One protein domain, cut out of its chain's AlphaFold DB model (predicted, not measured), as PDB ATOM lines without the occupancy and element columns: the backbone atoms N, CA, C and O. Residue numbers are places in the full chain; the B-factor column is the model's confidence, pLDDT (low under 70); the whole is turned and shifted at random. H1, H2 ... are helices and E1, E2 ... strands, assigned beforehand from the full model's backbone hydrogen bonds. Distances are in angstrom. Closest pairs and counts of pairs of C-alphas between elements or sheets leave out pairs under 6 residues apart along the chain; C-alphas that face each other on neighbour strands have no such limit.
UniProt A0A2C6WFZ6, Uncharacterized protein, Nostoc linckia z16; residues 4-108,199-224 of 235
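This is residues 4 to 108 and 199 to 224 of the 235 residues of an uncharacterized protein of Nostoc linckia z16 (UniProt A0A2C6WFZ6). A twisted sheet of three strands, E1 E5 E6, makes the core, with H2 over one side and a two-stranded ribbon, E4 E7, on the other. H1 lies by E6, and the hairpin E2 E3 reaches away, residues 74 to 79 sticking out. The 131 printed residues include two named helices and seven named strands, in the order H1 E1 H2 E2 E3 E4 E5 E6 E7, mixed in class; the three sheets are antiparallel. The whole is compact, radius of gyration of the C-alphas 15.4 A, spanning 44 by 38 by 27 A.

E5, residues 96 to 105, is the inner strand between E1, residues 30 to 35, and E6, residues 199 to 212; N 33 and O 102, 2.8 A, and N 101 and O 204, 2.9 A, are within hydrogen-bond range. E5 bends by 80 degrees at residue 99, E6 by 97 degrees at residue 208. H2, residues 46 to 52, is on this sheet at a height of 8.2 A, along E5; its closest C-alphas to E1 are Lys 52 and Ala 35, 5.3 A. H1, residues 11 to 19, is on it too; the closest C-alphas of H1 and E6 are Thr 14 and Ser 201, 5.5 A. E4, residues 84 to 90, and E7, residues 217 to 223, pair through N 87 and O 220, 2.9 A. E2, residues 72 to 74, and E3, residues 79 to 81, form a hairpin, with N 74 and O 79 at 2.8 A. H2 has every O i to N i+4 pair within hydrogen-bond range, H1 2 of 5, and 3 of 6 O i to N i+3 pairs.

E6 measures 26.7 A, E5 24.3 A, E7 19.6 A. H1 begins at C-alpha 11 (252.394, 167.971, 82.612); E7 ends at C-alpha 223 (258.110, 163.337, 85.147).

The farthest C-alphas, Glu 57 and Asn 78, are 47.7 A apart. Residues 109 to 198 are cut out, a gap of 10.9 A. H2 to E2 is a long link. Residues 7 to 24, 58, 68 to 71 and 80 have pLDDT under 70.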
ATOM      1  N   GLY A   4     254.040 151.833  85.421       78.44
ATOM      2  CA  GLY A   4     253.307 152.755  84.569       78.44
ATOM      3  C   GLY A   4     254.043 154.091  84.488       78.44
ATOM      4  O   GLY A   4     254.934 154.406  85.285       78.44
ATOM      5  N   THR A   5     253.680 154.913  83.514       78.25
ATOM      6  CA  THR A   5     254.247 156.256  83.367       78.25
ATOM      7  C   THR A   5     253.133 157.237  83.072       78.25
ATOM      8  O   THR A   5     252.305 157.003  82.191       78.25
ATOM      9  N   PHE A   6     253.139 158.370  83.767       72.31
ATOM     10  CA  PHE A   6     252.306 159.497  83.376       72.31
ATOM     11  C   PHE A   6     252.869 160.070  82.076       72.31
ATOM     12  O   PHE A   6     253.928 160.700  82.056       72.31
ATOM     13  N   THR A   7     252.205 159.782  80.956       62.28
ATOM     14  CA  THR A   7     252.693 160.218  79.647       62.28
ATOM     15  C   THR A   7     252.580 161.741  79.518       62.28
ATOM     16  O   THR A   7     251.604 162.371  79.912       62.28
ATOM     17  N   ASN A   8     253.643 162.352  78.996       46.91
ATOM     18  CA  ASN A   8     254.020 163.756  79.200       46.91
ATOM     19  C   ASN A   8     253.144 164.809  78.474       46.91
ATOM     20  O   ASN A   8     253.380 166.005  78.589       46.91
ATOM     21  N   ALA A   9     252.091 164.426  77.749       45.31
ATOM     22  CA  ALA A   9     251.249 165.400  77.034       45.31
ATOM     23  C   ALA A   9     250.377 166.289  77.957       45.31
ATOM     24  O   ALA A   9     249.578 167.091  77.476       45.31
ATOM     25  N   TRP A  10     250.505 166.127  79.275       50.44
ATOM     26  CA  TRP A  10     249.596 166.682  80.279       50.44
ATOM     27  C   TRP A  10     250.305 167.528  81.342       50.44
ATOM     28  O   TRP A  10     249.692 168.432  81.900       50.44
ATOM     29  N   ILE A  11     251.602 167.297  81.569       51.00
ATOM     30  CA  ILE A  11     252.394 167.971  82.612       51.00
ATOM     31  C   ILE A  11     252.664 169.449  82.272       51.00
ATOM     32  O   ILE A  11     252.720 170.290  83.168       51.00
ATOM     33  N   SER A  12     252.746 169.809  80.986       43.00
ATOM     34  CA  SER A  12     252.905 171.212  80.561       43.00
ATOM     35  C   SER A  12     251.668 172.081  80.841       43.00
ATOM     36  O   SER A  12     251.792 173.292  81.025       43.00
ATOM     37  N   GLU A  13     250.475 171.482  80.926       43.31
ATOM     38  CA  GLU A  13     249.224 172.168  81.277       43.31
ATOM     39  C   GLU A  13     249.011 172.224  82.798       43.31
ATOM     40  O   GLU A  13     248.436 173.194  83.294       43.31
ATOM     41  N   THR A  14     249.551 171.266  83.562       46.88
ATOM     42  CA  THR A  14     249.547 171.311  85.033       46.88
ATOM     43  C   THR A  14     250.189 172.606  85.548       46.88
ATOM     44  O   THR A  14     249.634 173.253  86.430       46.88
ATOM     45  N   ALA A  15     251.272 173.085  84.924       44.78
ATOM     46  CA  ALA A  15     251.855 174.392  85.248       44.78
ATOM     47  C   ALA A  15     250.903 175.576  84.950       44.78
ATOM     48  O   ALA A  15     250.891 176.568  85.671       44.78
ATOM     49  N   LYS A  16     250.041 175.501  83.928       41.59
ATOM     50  CA  LYS A  16     249.057 176.571  83.667       41.59
ATOM     51  C   LYS A  16     247.896 176.557  84.663       41.59
ATOM     52  O   LYS A  16     247.416 177.629  85.031       41.59
ATOM     53  N   ILE A  17     247.456 175.372  85.087       44.78
ATOM     54  CA  ILE A  17     246.333 175.185  86.022       44.78
ATOM     55  C   ILE A  17     246.748 175.512  87.463       44.78
ATOM     56  O   ILE A  17     245.968 176.114  88.197       44.78
ATOM     57  N   LEU A  18     247.983 175.189  87.862       50.69
ATOM     58  CA  LEU A  18     248.470 175.434  89.224       50.69
ATOM     59  C   LEU A  18     248.775 176.913  89.533       50.69
ATOM     60  O   LEU A  18     248.842 177.266  90.709       50.69
ATOM     61  N   PHE A  19     248.946 177.781  88.523       49.69
ATOM     62  CA  PHE A  19     249.550 179.112  88.724       49.69
ATOM     63  C   PHE A  19     248.775 180.321  88.156       49.69
ATOM     64  O   PHE A  19     249.286 181.441  88.200       49.69
ATOM     65  N   ARG A  20     247.535 180.178  87.662       45.59
ATOM     66  CA  ARG A  20     246.719 181.347  87.256       45.59
ATOM     67  C   ARG A  20     245.829 181.859  88.394       45.59
ATOM     68  O   ARG A  20     244.659 181.512  88.481       45.59
ATOM     69  N   GLY A  21     246.390 182.728  89.239       48.38
ATOM     70  CA  GLY A  21     245.631 183.585  90.169       48.38
ATOM     71  C   GLY A  21     245.195 182.952  91.497       48.38
ATOM     72  O   GLY A  21     244.509 183.606  92.275       48.38
ATOM     73  N   SER A  22     245.603 181.713  91.774       58.78
ATOM     74  CA  SER A  22     245.419 181.036  93.064       58.78
ATOM     75  C   SER A  22     246.769 180.909  93.780       58.78
ATOM     76  O   SER A  22     247.793 180.811  93.099       58.78
ATOM     77  N   PRO A  23     246.805 180.873  95.127       67.94
ATOM     78  CA  PRO A  23     247.987 180.425  95.854       67.94
ATOM     79  C   PRO A  23     248.479 179.086  95.298       67.94
ATOM     80  O   PRO A  23     247.669 178.198  95.008       67.94
ATOM     81  N   ALA A  24     249.798 178.964  95.143       68.12
ATOM     82  CA  ALA A  24     250.433 177.722  94.727       68.12
ATOM     83  C   ALA A  24     250.072 176.582  95.698       68.12
ATOM     84  O   ALA A  24     249.900 176.838  96.896       68.12
ATOM     85  N   PRO A  25     249.967 175.328  95.222       76.75
ATOM     86  CA  PRO A  25     249.782 174.205  96.120       76.75
ATOM     87  C   PRO A  25     250.934 174.030  97.102       76.75
ATOM     88  O   PRO A  25     252.094 174.270  96.778       76.75
ATOM     89  N   ASP A  26     250.595 173.554  98.293       80.06
ATOM     90  CA  ASP A  26     251.539 173.091  99.293       80.06
ATOM     91  C   ASP A  26     252.335 171.908  98.721       80.06
ATOM     92  O   ASP A  26     251.769 170.871  98.360       80.06
ATOM     93  N   ALA A  27     253.657 172.073  98.644       75.00
ATOM     94  CA  ALA A  27     254.593 171.087  98.104       75.00
ATOM     95  C   ALA A  27     254.541 169.730  98.826       75.00
ATOM     96  O   ALA A  27     254.991 168.728  98.276       75.00
ATOM     97  N   THR A  28     253.977 169.680 100.036       82.56
ATOM     98  CA  THR A  28     253.841 168.453 100.834       82.56
ATOM     99  C   THR A  28     252.510 167.727 100.630       82.56
ATOM    100  O   THR A  28     252.323 166.637 101.174       82.56
ATOM    101  N   LYS A  29     251.582 168.307  99.853       88.25
ATOM    102  CA  LYS A  29     250.199 167.820  99.695       88.25
ATOM    103  C   LYS A  29     249.889 167.340  98.281       88.25
ATOM    104  O   LYS A  29     248.803 167.590  97.750       88.25
ATOM    105  N   PHE A  30     250.842 166.652  97.669       90.56
ATOM    106  CA  PHE A  30     250.664 165.995  96.382       90.56
ATOM    107  C   PHE A  30     250.431 164.511  96.610       90.56
ATOM    108  O   PHE A  30     251.274 163.822  97.166       90.56
ATOM    109  N   TYR A  31     249.284 164.006  96.180       93.75
ATOM    110  CA  TYR A  31     248.894 162.628  96.443       93.75
ATOM    111  C   TYR A  31     248.488 161.931  95.158       93.75
ATOM    112  O   TYR A  31     247.695 162.468  94.384       93.75
ATOM    113  N   VAL A  32     249.005 160.725  94.948       94.88
ATOM    114  CA  VAL A  32     248.560 159.855  93.862       94.88
ATOM    115  C   VAL A  32     247.484 158.925  94.398       94.88
ATOM    116  O   VAL A  32     247.709 158.204  95.375       94.88
ATOM    117  N   GLY A  33     246.323 158.965  93.754       95.62
ATOM    118  CA  GLY A  33     245.242 158.021  93.960       95.62
ATOM    119  C   GLY A  33     245.091 157.052  92.791       95.62
ATOM    120  O   GLY A  33     245.575 157.311  91.687       95.62
ATOM    121  N   LEU A  34     244.419 155.933  93.044       96.31
ATOM    122  CA  LEU A  34     244.097 154.904  92.058       96.31
ATOM    123  C   LEU A  34     242.583 154.742  91.956       96.31
ATOM    124  O   LEU A  34     241.886 154.887  92.955       96.31
ATOM    125  N   ALA A  35     242.075 154.433  90.769       96.38
ATOM    126  CA  ALA A  35     240.665 154.176  90.504       96.38
ATOM    127  C   ALA A  35     240.494 152.938  89.615       96.38
ATOM    128  O   ALA A  35     241.240 152.740  88.649       96.38
ATOM    129  N   ASP A  36     239.481 152.129  89.920       95.44
ATOM    130  CA  ASP A  36     239.127 150.933  89.149       95.44
ATOM    131  C   ASP A  36     238.148 151.264  88.018       95.44
ATOM    132  O   ASP A  36     236.966 150.921  88.038       95.44
ATOM    133  N   THR A  37     238.612 152.085  87.080       96.81
ATOM    134  CA  THR A  37     237.851 152.490  85.896       96.81
ATOM    135  C   THR A  37     238.780 153.122  84.864       96.81
ATOM    136  O   THR A  37     239.782 153.730  85.234       96.81
ATOM    137  N   ASP A  38     238.424 153.040  83.585       96.69
ATOM    138  CA  ASP A  38     239.002 153.800  82.468       96.69
ATOM    139  C   ASP A  38     238.137 154.996  82.032       96.69
ATOM    140  O   ASP A  38     238.514 155.751  81.137       96.69
ATOM    141  N   ALA A  39     236.984 155.210  82.670       96.75
ATOM    142  CA  ALA A  39     235.995 156.197  82.236       96.75
ATOM    143  C   ALA A  39     236.349 157.652  82.606       96.75
ATOM    144  O   ALA A  39     235.601 158.578  82.283       96.75
ATOM    145  N   LEU A  40     237.453 157.877  83.325       95.62
ATOM    146  CA  LEU A  40     237.884 159.208  83.750       95.62
ATOM    147  C   LEU A  40     238.579 159.944  82.599       95.62
ATOM    148  O   LEU A  40     239.426 159.398  81.896       95.62
ATOM    149  N   THR A  41     238.218 161.212  82.404       93.81
ATOM    150  CA  THR A  41     238.688 162.031  81.278       93.81
ATOM    151  C   THR A  41     239.141 163.420  81.739       93.81
ATOM    152  O   THR A  41     238.998 163.786  82.903       93.81
ATOM    153  N   ARG A  42     239.622 164.257  80.805       87.12
ATOM    154  CA  ARG A  42     239.913 165.689  81.053       87.12
ATOM    155  C   ARG A  42     238.724 166.473  81.595       87.12
ATOM    156  O   ARG A  42     238.920 167.440  82.317       87.12
ATOM    157  N   ALA A  43     237.517 166.107  81.173       91.19
ATOM    158  CA  ALA A  43     236.301 166.808  81.561       91.19
ATOM    159  C   ALA A  43     235.776 166.345  82.930       91.19
ATOM    160  O   ALA A  43     234.864 166.964  83.477       91.19
ATOM    161  N   SER A  44     236.329 165.260  83.481       94.62
ATOM    162  CA  SER A  44     235.946 164.746  84.790       94.62
ATOM    163  C   SER A  44     236.337 165.737  85.886       94.62
ATOM    164  O   SER A  44     237.453 166.255  85.923       94.62
ATOM    165  N   THR A  45     235.409 166.001  86.802       95.19
ATOM    166  CA  THR A  45     235.661 166.869  87.956       95.19
ATOM    167  C   THR A  45     236.418 166.100  89.035       95.19
ATOM    168  O   THR A  45     236.408 164.867  89.045       95.19
ATOM    169  N   ILE A  46     237.013 166.800  90.010       95.00
ATOM    170  CA  ILE A  46     237.613 166.133  91.178       95.00
ATOM    171  C   ILE A  46     236.618 165.193  91.870       95.00
ATOM    172  O   ILE A  46     237.015 164.116  92.303       95.00
ATOM    173  N   ALA A  47     235.327 165.542  91.894       96.81
ATOM    174  CA  ALA A  47     234.289 164.684  92.447       96.81
ATOM    175  C   ALA A  47     234.185 163.347  91.709       96.81
ATOM    176  O   ALA A  47     234.103 162.306  92.355       96.81
ATOM    177  N   SER A  48     234.257 163.356  90.374       97.25
ATOM    178  CA  SER A  48     234.273 162.132  89.567       97.25
ATOM    179  C   SER A  48     235.495 161.262  89.868       97.25
ATOM    180  O   SER A  48     235.343 160.053  90.032       97.25
ATOM    181  N   PHE A  49     236.685 161.865  89.984       96.81
ATOM    182  CA  PHE A  49     237.916 161.139  90.316       96.81
ATOM    183  C   PHE A  49     237.828 160.490  91.699       96.81
ATOM    184  O   PHE A  49     237.974 159.275  91.820       96.81
ATOM    185  N   VAL A  50     237.525 161.269  92.743       96.62
ATOM    186  CA  VAL A  50     237.516 160.742  94.116       96.62
ATOM    187  C   VAL A  50     236.360 159.773  94.351       96.62
ATOM    188  O   VAL A  50     236.530 158.815  95.097       96.62
ATOM    189  N   ALA A  51     235.212 159.933  93.679       96.44
ATOM    190  CA  ALA A  51     234.102 158.978  93.751       96.44
ATOM    191  C   ALA A  51     234.451 157.595  93.174       96.44
ATOM    192  O   ALA A  51     233.862 156.599  93.591       96.44
ATOM    193  N   LYS A  52     235.399 157.530  92.232       96.06
ATOM    194  CA  LYS A  52     235.891 156.288  91.615       96.06
ATOM    195  C   LYS A  52     237.205 155.784  92.211       96.06
ATOM    196  O   LYS A  52     237.672 154.718  91.824       96.06
ATOM    197  N   GLU A  53     237.787 156.527  93.148       95.88
ATOM    198  CA  GLU A  53     239.004 156.130  93.846       95.88
ATOM    199  C   GLU A  53     238.820 154.792  94.579       95.88
ATOM    200  O   GLU A  53     237.734 154.490  95.088       95.88
ATOM    201  N   LEU A  54     239.879 153.990  94.655       94.44
ATOM    202  CA  LEU A  54     239.891 152.771  95.450       94.44
ATOM    203  C   LEU A  54     239.592 153.064  96.920       94.44
ATOM    204  O   LEU A  54     239.847 154.151  97.447       94.44
ATOM    205  N   VAL A  55     239.032 152.063  97.589       88.94
ATOM    206  CA  VAL A  55     238.588 152.181  98.974       88.94
ATOM    207  C   VAL A  55     239.634 151.610  99.946       88.94
ATOM    208  O   VAL A  55     240.292 150.622  99.619       88.94
ATOM    209  N   PRO A  56     239.806 152.188 101.153       74.69
ATOM    210  CA  PRO A  56     240.868 151.787 102.084       74.69
ATOM    211  C   PRO A  56     240.763 150.369 102.650       74.69
ATOM    212  O   PRO A  56     241.743 149.861 103.188       74.69
ATOM    213  N   GLU A  57     239.609 149.710 102.522       70.75
ATOM    214  CA  GLU A  57     239.385 148.322 102.971       70.75
ATOM    215  C   GLU A  57     240.336 147.309 102.302       70.75
ATOM    216  O   GLU A  57     240.491 146.190 102.782       70.75
ATOM    217  N   SER A  58     241.043 147.715 101.243       60.31
ATOM    218  CA  SER A  58     242.094 146.940 100.571       60.31
ATOM    219  C   SER A  58     243.525 147.258 101.051       60.31
ATOM    220  O   SER A  58     244.482 147.012 100.316       60.31
ATOM    221  N   ASN A  59     243.699 147.854 102.242       78.25
ATOM    222  CA  ASN A  59     244.968 148.461 102.700       78.25
ATOM    223  C   ASN A  59     245.503 149.545 101.744       78.25
ATOM    224  O   ASN A  59     246.696 149.850 101.707       78.25
ATOM    225  N   TYR A  60     244.610 150.132 100.951       88.56
ATOM    226  CA  TYR A  60     244.931 151.200 100.024       88.56
ATOM    227  C   TYR A  60     244.968 152.542 100.760       88.56
ATOM    228  O   TYR A  60     244.049 152.904 101.495       88.56
ATOM    229  N   THR A  61     246.024 153.315 100.520       90.69
ATOM    230  CA  THR A  61     246.101 154.724 100.906       90.69
ATOM    231  C   THR A  61     246.659 155.523  99.740       90.69
ATOM    232  O   THR A  61     247.436 155.003  98.934       90.69
ATOM    233  N   ARG A  62     246.273 156.798  99.649       93.69
ATOM    234  CA  ARG A  62     246.914 157.724  98.717       93.69
ATOM    235  C   ARG A  62     248.409 157.779  99.006       93.69
ATOM    236  O   ARG A  62     248.815 158.015 100.146       93.69
ATOM    237  N   ALA A  63     249.219 157.627  97.969       93.44
ATOM    238  CA  ALA A  63     250.662 157.724  98.101       93.44
ATOM    239  C   ALA A  63     251.099 159.191  98.005       93.44
ATOM    240  O   ALA A  63     250.732 159.886  97.057       93.44
ATOM    241  N   ASN A  64     251.871 159.665  98.984       92.38
ATOM    242  CA  ASN A  64     252.414 161.022  98.966       92.38
ATOM    243  C   ASN A  64     253.556 161.124  97.947       92.38
ATOM    244  O   ASN A  64     254.516 160.353  98.005       92.38
ATOM    245  N   LEU A  65     253.448 162.087  97.040       89.06
ATOM    246  CA  LEU A  65     254.451 162.439  96.053       89.06
ATOM    247  C   LEU A  65     255.330 163.563  96.585       89.06
ATOM    248  O   LEU A  65     254.992 164.740  96.485       89.06
ATOM    249  N   THR A  66     256.511 163.197  97.070       81.62
ATOM    250  CA  THR A  66     257.541 164.182  97.394       81.62
ATOM    251  C   THR A  66     258.237 164.629  96.113       81.62
ATOM    252  O   THR A  66     258.916 163.841  95.455       81.62
ATOM    253  N   LEU A  67     258.090 165.905  95.761       73.19
ATOM    254  CA  LEU A  67     258.816 166.512  94.648       73.19
ATOM    255  C   LEU A  67     260.237 166.863  95.120       73.19
ATOM    256  O   LEU A  67     260.400 167.643  96.056       73.19
ATOM    257  N   SER A  68     261.269 166.281  94.502       66.94
ATOM    258  CA  SER A  68     262.673 166.533  94.860       66.94
ATOM    259  C   SER A  68     263.422 167.272  93.748       66.94
ATOM    260  O   SER A  68     263.790 166.657  92.747       66.94
ATOM    261  N   GLY A  69     263.708 168.559  93.973       64.00
ATOM    262  CA  GLY A  69     264.622 169.384  93.168       64.00
ATOM    263  C   GLY A  69     264.168 169.686  91.735       64.00
ATOM    264  O   GLY A  69     263.179 169.140  91.260       64.00
ATOM    265  N   ASP A  70     264.935 170.539  91.047       64.25
ATOM    266  CA  ASP A  70     264.617 171.102  89.719       64.25
ATOM    267  C   ASP A  70     265.175 170.281  88.533       64.25
ATOM    268  O   ASP A  70     265.105 170.697  87.380       64.25
ATOM    269  N   GLY A  71     265.702 169.079  88.797       68.75
ATOM    270  CA  GLY A  71     266.350 168.211  87.805       68.75
ATOM    271  C   GLY A  71     267.866 168.384  87.744       68.75
ATOM    272  O   GLY A  71     268.475 168.956  88.647       68.75
ATOM    273  N   SER A  72     268.500 167.854  86.695       77.38
ATOM    274  CA  SER A  72     269.955 167.953  86.502       77.38
ATOM    275  C   SER A  72     270.350 168.050  85.027       77.38
ATOM    276  O   SER A  72     269.689 167.497  84.152       77.38
ATOM    277  N   TYR A  73     271.444 168.752  84.723       76.88
ATOM    278  CA  TYR A  73     272.001 168.789  83.369       76.88
ATOM    279  C   TYR A  73     272.858 167.548  83.092       76.88
ATOM    280  O   TYR A  73     273.837 167.293  83.795       76.88
ATOM    281  N   ASN A  74     272.520 166.796  82.044       78.38
ATOM    282  CA  ASN A  74     273.307 165.671  81.559       78.38
ATOM    283  C   ASN A  74     274.260 166.154  80.459       78.38
ATOM    284  O   ASN A  74     273.860 166.339  79.309       78.38
ATOM    285  N   SER A  75     275.532 166.340  80.814       83.81
ATOM    286  CA  SER A  75     276.568 166.823  79.895       83.81
ATOM    287  C   SER A  75     276.920 165.828  78.790       83.81
ATOM    288  O   SER A  75     277.281 166.251  77.697       83.81
ATOM    289  N   ALA A  76     276.766 164.522  79.027       81.44
ATOM    290  CA  ALA A  76     277.026 163.500  78.013       81.44
ATOM    291  C   ALA A  76     275.949 163.492  76.916       81.44
ATOM    292  O   ALA A  76     276.256 163.296  75.745       81.44
ATOM    293  N   ALA A  77     274.691 163.732  77.295       76.88
ATOM    294  CA  ALA A  77     273.563 163.829  76.365       76.88
ATOM    295  C   ALA A  77     273.259 165.271  75.918       76.88
ATOM    296  O   ALA A  77     272.336 165.482  75.132       76.88
ATOM    297  N   ASN A  78     274.012 166.251  76.430       80.69
ATOM    298  CA  ASN A  78     273.843 167.683  76.190       80.69
ATOM    299  C   ASN A  78     272.387 168.163  76.366       80.69
ATOM    300  O   ASN A  78     271.843 168.873  75.517       80.69
ATOM    301  N   ARG A  79     271.726 167.723  77.445       70.69
ATOM    302  CA  ARG A  79     270.320 168.056  77.729       70.69
ATOM    303  C   ARG A  79     270.035 168.137  79.225       70.69
ATOM    304  O   ARG A  79     270.667 167.447  80.020       70.69
ATOM    305  N   HIS A  80     269.050 168.948  79.607       67.31
ATOM    306  CA  HIS A  80     268.525 168.965  80.972       67.31
ATOM    307  C   HIS A  80     267.572 167.782  81.175       67.31
ATOM    308  O   HIS A  80     266.600 167.630  80.438       67.31
ATOM    309  N   GLU A  81     267.854 166.944  82.168       71.44
ATOM    310  CA  GLU A  81     266.976 165.861  82.602       71.44
ATOM    311  C   GLU A  81     265.974 166.422  83.611       71.44
ATOM    312  O   GLU A  81     266.353 167.089  84.581       71.44
ATOM    313  N   LEU A  82     264.690 166.173  83.365       70.44
ATOM    314  CA  LEU A  82     263.635 166.527  84.304       70.44
ATOM    315  C   LEU A  82     263.649 165.536  85.475       70.44
ATOM    316  O   LEU A  82     263.805 164.329  85.253       70.44
ATOM    317  N   PRO A  83     263.466 166.006  86.717       73.38
ATOM    318  CA  PRO A  83     263.363 165.113  87.855       73.38
ATOM    319  C   PRO A  83     262.139 164.216  87.655       73.38
ATOM    320  O   PRO A  83     261.047 164.674  87.322       73.38
ATOM    321  N   THR A  84     262.324 162.912  87.833       79.12
ATOM    322  CA  THR A  84     261.222 161.949  87.823       79.12
ATOM    323  C   THR A  84     260.977 161.517  89.250       79.12
ATOM    324  O   THR A  84     261.879 160.992  89.903       79.12
ATOM    325  N   ALA A  85     259.758 161.709  89.734       84.69
ATOM    326  CA  ALA A  85     259.351 161.107  90.988       84.69
ATOM    327  C   ALA A  85     258.739 159.732  90.725       84.69
ATOM    328  O   ALA A  85     258.012 159.525  89.753       84.69
ATOM    329  N   THR A  86     259.067 158.782  91.597       89.19
ATOM    330  CA  THR A  86     258.521 157.427  91.547       89.19
ATOM    331  C   THR A  86     257.630 157.212  92.755       89.19
ATOM    332  O   THR A  86     258.061 157.416  93.888       89.19
ATOM    333  N   ILE A  87     256.400 156.782  92.503       91.88
ATOM    334  CA  ILE A  87     255.453 156.364  93.532       91.88
ATOM    335  C   ILE A  87     255.234 154.875  93.411       91.88
ATOM    336  O   ILE A  87     254.965 154.386  92.320       91.88
ATOM    337  N   THR A  88     255.291 154.172  94.533       93.88
ATOM    338  CA  THR A  88     255.059 152.734  94.584       93.88
ATOM    339  C   THR A  88     253.820 152.456  95.409       93.88
ATOM    340  O   THR A  88     253.746 152.853  96.572       93.88
ATOM    341  N   PHE A  89     252.879 151.726  94.826       94.00
ATOM    342  CA  PHE A  89     251.775 151.135  95.562       94.00
ATOM    343  C   PHE A  89     252.073 149.668  95.817       94.00
ATOM    344  O   PHE A  89     252.527 148.971  94.910       94.00
ATOM    345  N   THR A  90     251.800 149.201  97.030       93.38
ATOM    346  CA  THR A  90     251.981 147.804  97.428       93.38
ATOM    347  C   THR A  90     250.667 147.290  97.981       93.38
ATOM    348  O   THR A  90     250.106 147.901  98.889       93.38
ATOM    349  N   ALA A  91     250.173 146.183  97.438       92.06
ATOM    350  CA  ALA A  91     249.017 145.519  98.014       92.06
ATOM    351  C   ALA A  91     249.389 144.880  99.354       92.06
ATOM    352  O   ALA A  91     250.441 144.248  99.466       92.06
ATOM    353  N   GLY A  92     248.527 145.055 100.360       90.12
ATOM    354  CA  GLY A  92     248.656 144.369 101.644       90.12
ATOM    355  C   GLY A  92     248.271 142.895 101.514       90.12
ATOM    356  O   GLY A  92     248.685 142.212 100.581       90.12
ATOM    357  N   ASP A  93     247.437 142.411 102.430       90.38
ATOM    358  CA  ASP A  93     247.033 140.997 102.459       90.38
ATOM    359  C   ASP A  93     245.963 140.621 101.421       90.38
ATOM    360  O   ASP A  93     245.708 139.440 101.187       90.38
ATOM    361  N   THR A  94     245.334 141.606 100.776       90.38
ATOM    362  CA  THR A  94     244.284 141.405  99.772       90.38
ATOM    363  C   THR A  94     244.717 141.911  98.403       90.38
ATOM    364  O   THR A  94     245.474 142.875  98.285       90.38
ATOM    365  N   SER A  95     244.242 141.242  97.349       91.75
ATOM    366  CA  SER A  95     244.408 141.734  95.985       91.75
ATOM    367  C   SER A  95     243.434 142.864  95.695       91.75
ATOM    368  O   SER A  95     242.285 142.815  96.136       91.75
ATOM    369  N   TRP A  96     243.848 143.808  94.863       92.75
ATOM    370  CA  TRP A  96     242.970 144.847  94.337       92.75
ATOM    371  C   TRP A  96     243.339 145.179  92.896       92.75
ATOM    372  O   TRP A  96     244.436 144.866  92.426       92.75
ATOM    373  N   GLN A  97     242.383 145.763  92.181       95.31
ATOM    374  CA  GLN A  97     242.502 146.120  90.776       95.31
ATOM    375  C   GLN A  97     242.392 147.635  90.612       95.31
ATOM    376  O   GLN A  97     241.737 148.300  91.407       95.31
ATOM    377  N   PHE A  98     243.070 148.183  89.608       96.19
ATOM    378  CA  PHE A  98     242.855 149.548  89.143       96.19
ATOM    379  C   PHE A  98     243.100 149.638  87.641       96.19
ATOM    380  O   PHE A  98     243.765 148.784  87.059       96.19
ATOM    381  N   GLN A  99     242.642 150.720  87.023       97.00
ATOM    382  CA  GLN A  99     242.982 151.035  85.634       97.00
ATOM    383  C   GLN A  99     243.378 152.500  85.439       97.00
ATOM    384  O   GLN A  99     244.039 152.821  84.458       97.00
ATOM    385  N   THR A 100     243.054 153.385  86.383       96.38
ATOM    386  CA  THR A 100     243.470 154.789  86.344       96.38
ATOM    387  C   THR A 100     244.299 155.145  87.570       96.38
ATOM    388  O   THR A 100     243.916 154.826  88.694       96.38
ATOM    389  N   ALA A 101     245.390 155.880  87.368       95.62
ATOM    390  CA  ALA A 101     246.113 156.592  88.416       95.62
ATOM    391  C   ALA A 101     245.965 158.100  88.215       95.62
ATOM    392  O   ALA A 101     245.979 158.582  87.085       95.62
ATOM    393  N   PHE A 102     245.838 158.870  89.289       94.75
ATOM    394  CA  PHE A 102     245.660 160.319  89.204       94.75
ATOM    395  C   PHE A 102     246.391 161.043  90.328       94.75
ATOM    396  O   PHE A 102     246.448 160.571  91.455       94.75
ATOM    397  N   LEU A 103     246.956 162.207  90.019       92.62
ATOM    398  CA  LEU A 103     247.650 163.078  90.960       92.62
ATOM    399  C   LEU A 103     246.723 164.218  91.382       92.62
ATOM    400  O   LEU A 103     246.216 164.948  90.528       92.62
ATOM    401  N   ILE A 104     246.566 164.420  92.687       92.25
ATOM    402  CA  ILE A 104     245.841 165.550  93.271       92.25
ATOM    403  C   ILE A 104     246.820 166.433  94.043       92.25
ATOM    404  O   ILE A 104     247.525 165.956  94.932       92.25
ATOM    405  N   ALA A 105     246.846 167.725  93.723       89.81
ATOM    406  CA  ALA A 105     247.574 168.740  94.483       89.81
ATOM    407  C   ALA A 105     246.685 169.339  95.583       89.81
ATOM    408  O   ALA A 105     245.487 169.508  95.361       89.81
ATOM    409  N   ASN A 106     247.256 169.708  96.735       89.56
ATOM    410  CA  ASN A 106     246.522 170.167  97.928       89.56
ATOM    411  C   ASN A 106     245.474 169.167  98.449       89.56
ATOM    412  O   ASN A 106     244.464 169.564  99.036       89.56
ATOM    413  N   ALA A 107     245.687 167.874  98.221       92.56
ATOM    414  CA  ALA A 107     244.761 166.852  98.691       92.56
ATOM    415  C   ALA A 107     244.959 166.556 100.186       92.56
ATOM    416  O   ALA A 107     245.986 166.879 100.782       92.56
ATOM    417  N   HIS A 108     243.972 165.890 100.779       91.75
ATOM    418  CA  HIS A 108     244.113 165.251 102.083       91.75
ATOM    419  C   HIS A 108     244.628 163.808 101.909       91.75
ATOM    420  O   HIS A 108     244.244 163.134 100.945       91.75
ATOM    421  N   ILE A 199     243.087 169.768  93.695       89.19
ATOM    422  CA  ILE A 199     242.899 169.889  92.245       89.19
ATOM    423  C   ILE A 199     243.542 168.675  91.582       89.19
ATOM    424  O   ILE A 199     244.682 168.333  91.897       89.19
ATOM    425  N   VAL A 200     242.828 168.036  90.653       90.50
ATOM    426  CA  VAL A 200     243.396 166.963  89.829       90.50
ATOM    427  C   VAL A 200     244.374 167.580  88.835       90.50
ATOM    428  O   VAL A 200     243.994 168.381  87.984       90.50
ATOM    429  N   SER A 201     245.641 167.211  88.969       85.50
ATOM    430  CA  SER A 201     246.762 167.774  88.215       85.50
ATOM    431  C   SER A 201     247.051 166.997  86.935       85.50
ATOM    432  O   SER A 201     247.365 167.591  85.905       85.50
ATOM    433  N   VAL A 202     246.971 165.666  87.008       87.00
ATOM    434  CA  VAL A 202     247.204 164.744  85.889       87.00
ATOM    435  C   VAL A 202     246.597 163.379  86.212       87.00
ATOM    436  O   VAL A 202     246.432 163.035  87.381       87.00
ATOM    437  N   PHE A 203     246.281 162.588  85.190       92.06
ATOM    438  CA  PHE A 203     245.924 161.180  85.326       92.06
ATOM    439  C   PHE A 203     246.552 160.345  84.202       92.06
ATOM    440  O   PHE A 203     246.939 160.883  83.164       92.06
ATOM    441  N   ALA A 204     246.670 159.043  84.428       92.69
ATOM    442  CA  ALA A 204     247.107 158.043  83.469       92.69
ATOM    443  C   ALA A 204     246.106 156.885  83.492       92.69
ATOM    444  O   ALA A 204     245.649 156.499  84.565       92.69
ATOM    445  N   VAL A 205     245.773 156.355  82.316       94.38
ATOM    446  CA  VAL A 205     244.869 155.212  82.157       94.38
ATOM    447  C   VAL A 205     245.656 154.073  81.530       94.38
ATOM    448  O   VAL A 205     246.282 154.248  80.482       94.38
ATOM    449  N   GLU A 206     245.635 152.920  82.179       94.94
ATOM    450  CA  GLU A 206     246.252 151.696  81.693       94.94
ATOM    451  C   GLU A 206     245.392 151.075  80.580       94.94
ATOM    452  O   GLU A 206     244.157 151.110  80.643       94.94
ATOM    453  N   PRO A 207     246.011 150.459  79.557       94.69
ATOM    454  CA  PRO A 207     245.280 149.873  78.429       94.69
ATOM    455  C   PRO A 207     244.389 148.690  78.837       94.69
ATOM    456  O   PRO A 207     243.495 148.303  78.090       94.69
ATOM    457  N   SER A 208     244.637 148.113  80.011       95.88
ATOM    458  CA  SER A 208     243.837 147.060  80.626       95.88
ATOM    459  C   SER A 208     243.905 147.184  82.150       95.88
ATOM    460  O   SER A 208     244.930 147.655  82.653       95.88
ATOM    461  N   PRO A 209     242.892 146.704  82.892       97.31
ATOM    462  CA  PRO A 209     242.947 146.670  84.347       97.31
ATOM    463  C   PRO A 209     244.190 145.939  84.876       97.31
ATOM    464  O   PRO A 209     244.559 144.861  84.402       97.31
ATOM    465  N   ILE A 210     244.830 146.530  85.880       96.56
ATOM    466  CA  ILE A 210     246.000 146.009  86.577       96.56
ATOM    467  C   ILE A 210     245.548 145.403  87.901       96.56
ATOM    468  O   ILE A 210     245.063 146.111  88.778       96.56
ATOM    469  N   THR A 211     245.763 144.100  88.075       95.88
ATOM    470  CA  THR A 211     245.516 143.407  89.346       95.88
ATOM    471  C   THR A 211     246.812 143.294  90.145       95.88
ATOM    472  O   THR A 211     247.751 142.612  89.724       95.88
ATOM    473  N   LEU A 212     246.863 143.917  91.322       94.69
ATOM    474  CA  LEU A 212     247.941 143.717  92.289       94.69
ATOM    475  C   LEU A 212     247.562 142.586  93.235       94.69
ATOM    476  O   LEU A 212     246.573 142.663  93.954       94.69
ATOM    477  N   LEU A 213     248.370 141.532  93.229       95.06
ATOM    478  CA  LEU A 213     248.259 140.427  94.179       95.06
ATOM    479  C   LEU A 213     248.876 140.811  95.535       95.06
ATOM    480  O   LEU A 213     249.745 141.688  95.560       95.06
ATOM    481  N   PRO A 214     248.510 140.129  96.638       94.50
ATOM    482  CA  PRO A 214     249.058 140.410  97.962       94.50
ATOM    483  C   PRO A 214     250.592 140.480  97.983       94.50
ATOM    484  O   PRO A 214     251.274 139.649  97.371       94.50
ATOM    485  N   GLY A 215     251.136 141.502  98.646       93.56
ATOM    486  CA  GLY A 215     252.577 141.758  98.751       93.56
ATOM    487  C   GLY A 215     253.276 142.172  97.448       93.56
ATOM    488  O   GLY A 215     254.502 142.311  97.428       93.56
ATOM    489  N   ARG A 216     252.546 142.354  96.339       95.00
ATOM    490  CA  ARG A 216     253.108 142.860  95.079       95.00
ATOM    491  C   ARG A 216     252.999 144.372  95.007       95.00
ATOM    492  O   ARG A 216     252.071 144.974  95.540       95.00
ATOM    493  N   SER A 217     253.944 144.955  94.279       95.06
ATOM    494  CA  SER A 217     254.014 146.391  94.066       95.06
ATOM    495  C   SER A 217     253.916 146.761  92.594       95.06
ATOM    496  O   SER A 217     254.370 146.009  91.722       95.06
ATOM    497  N   TYR A 218     253.382 147.948  92.342       94.94
ATOM    498  CA  TYR A 218     253.343 148.598  91.041       94.94
ATOM    499  C   TYR A 218     253.783 150.048  91.206       94.94
ATOM    500  O   TYR A 218     253.340 150.734  92.131       94.94
ATOM    501  N   ALA A 219     254.682 150.497  90.334       94.56
ATOM    502  CA  ALA A 219     255.239 151.837  90.406       94.56
ATOM    503  C   ALA A 219     254.694 152.738  89.297       94.56
ATOM    504  O   ALA A 219     254.520 152.305  88.164       94.56
ATOM    505  N   TYR A 220     254.497 154.011  89.612       91.75
ATOM    506  CA  TYR A 220     254.250 155.065  88.643       91.75
ATOM    507  C   TYR A 220     255.423 156.027  88.605       91.75
ATOM    508  O   TYR A 220     255.851 156.544  89.639       91.75
ATOM    509  N   GLN A 221     255.906 156.299  87.398       89.69
ATOM    510  CA  GLN A 221     256.861 157.370  87.144       89.69
ATOM    511  C   GLN A 221     256.123 158.637  86.716       89.69
ATOM    512  O   GLN A 221     255.341 158.628  85.760       89.69
ATOM    513  N   ILE A 222     256.382 159.724  87.437       85.00
ATOM    514  CA  ILE A 222     255.825 161.050  87.191       85.00
ATOM    515  C   ILE A 222     256.994 161.963  86.818       85.00
ATOM    516  O   ILE A 222     257.757 162.357  87.705       85.00
ATOM    517  N   PRO A 223     257.173 162.295  85.528       75.75
ATOM    518  CA  PRO A 223     258.110 163.337  85.147       75.75
ATOM    519  C   PRO A 223     257.606 164.670  85.704       75.75
ATOM    520  O   PRO A 223     256.477 165.077  85.438       75.75
ATOM    521  N   ILE A 224     258.419 165.353  86.501       70.25
ATOM    522  CA  ILE A 224     258.058 166.645  87.076       70.25
ATOM    523  C   ILE A 224     258.684 167.722  86.196       70.25
ATOM    524  O   ILE A 224     259.902 167.810  86.079       70.25
TER     525      ILE A 224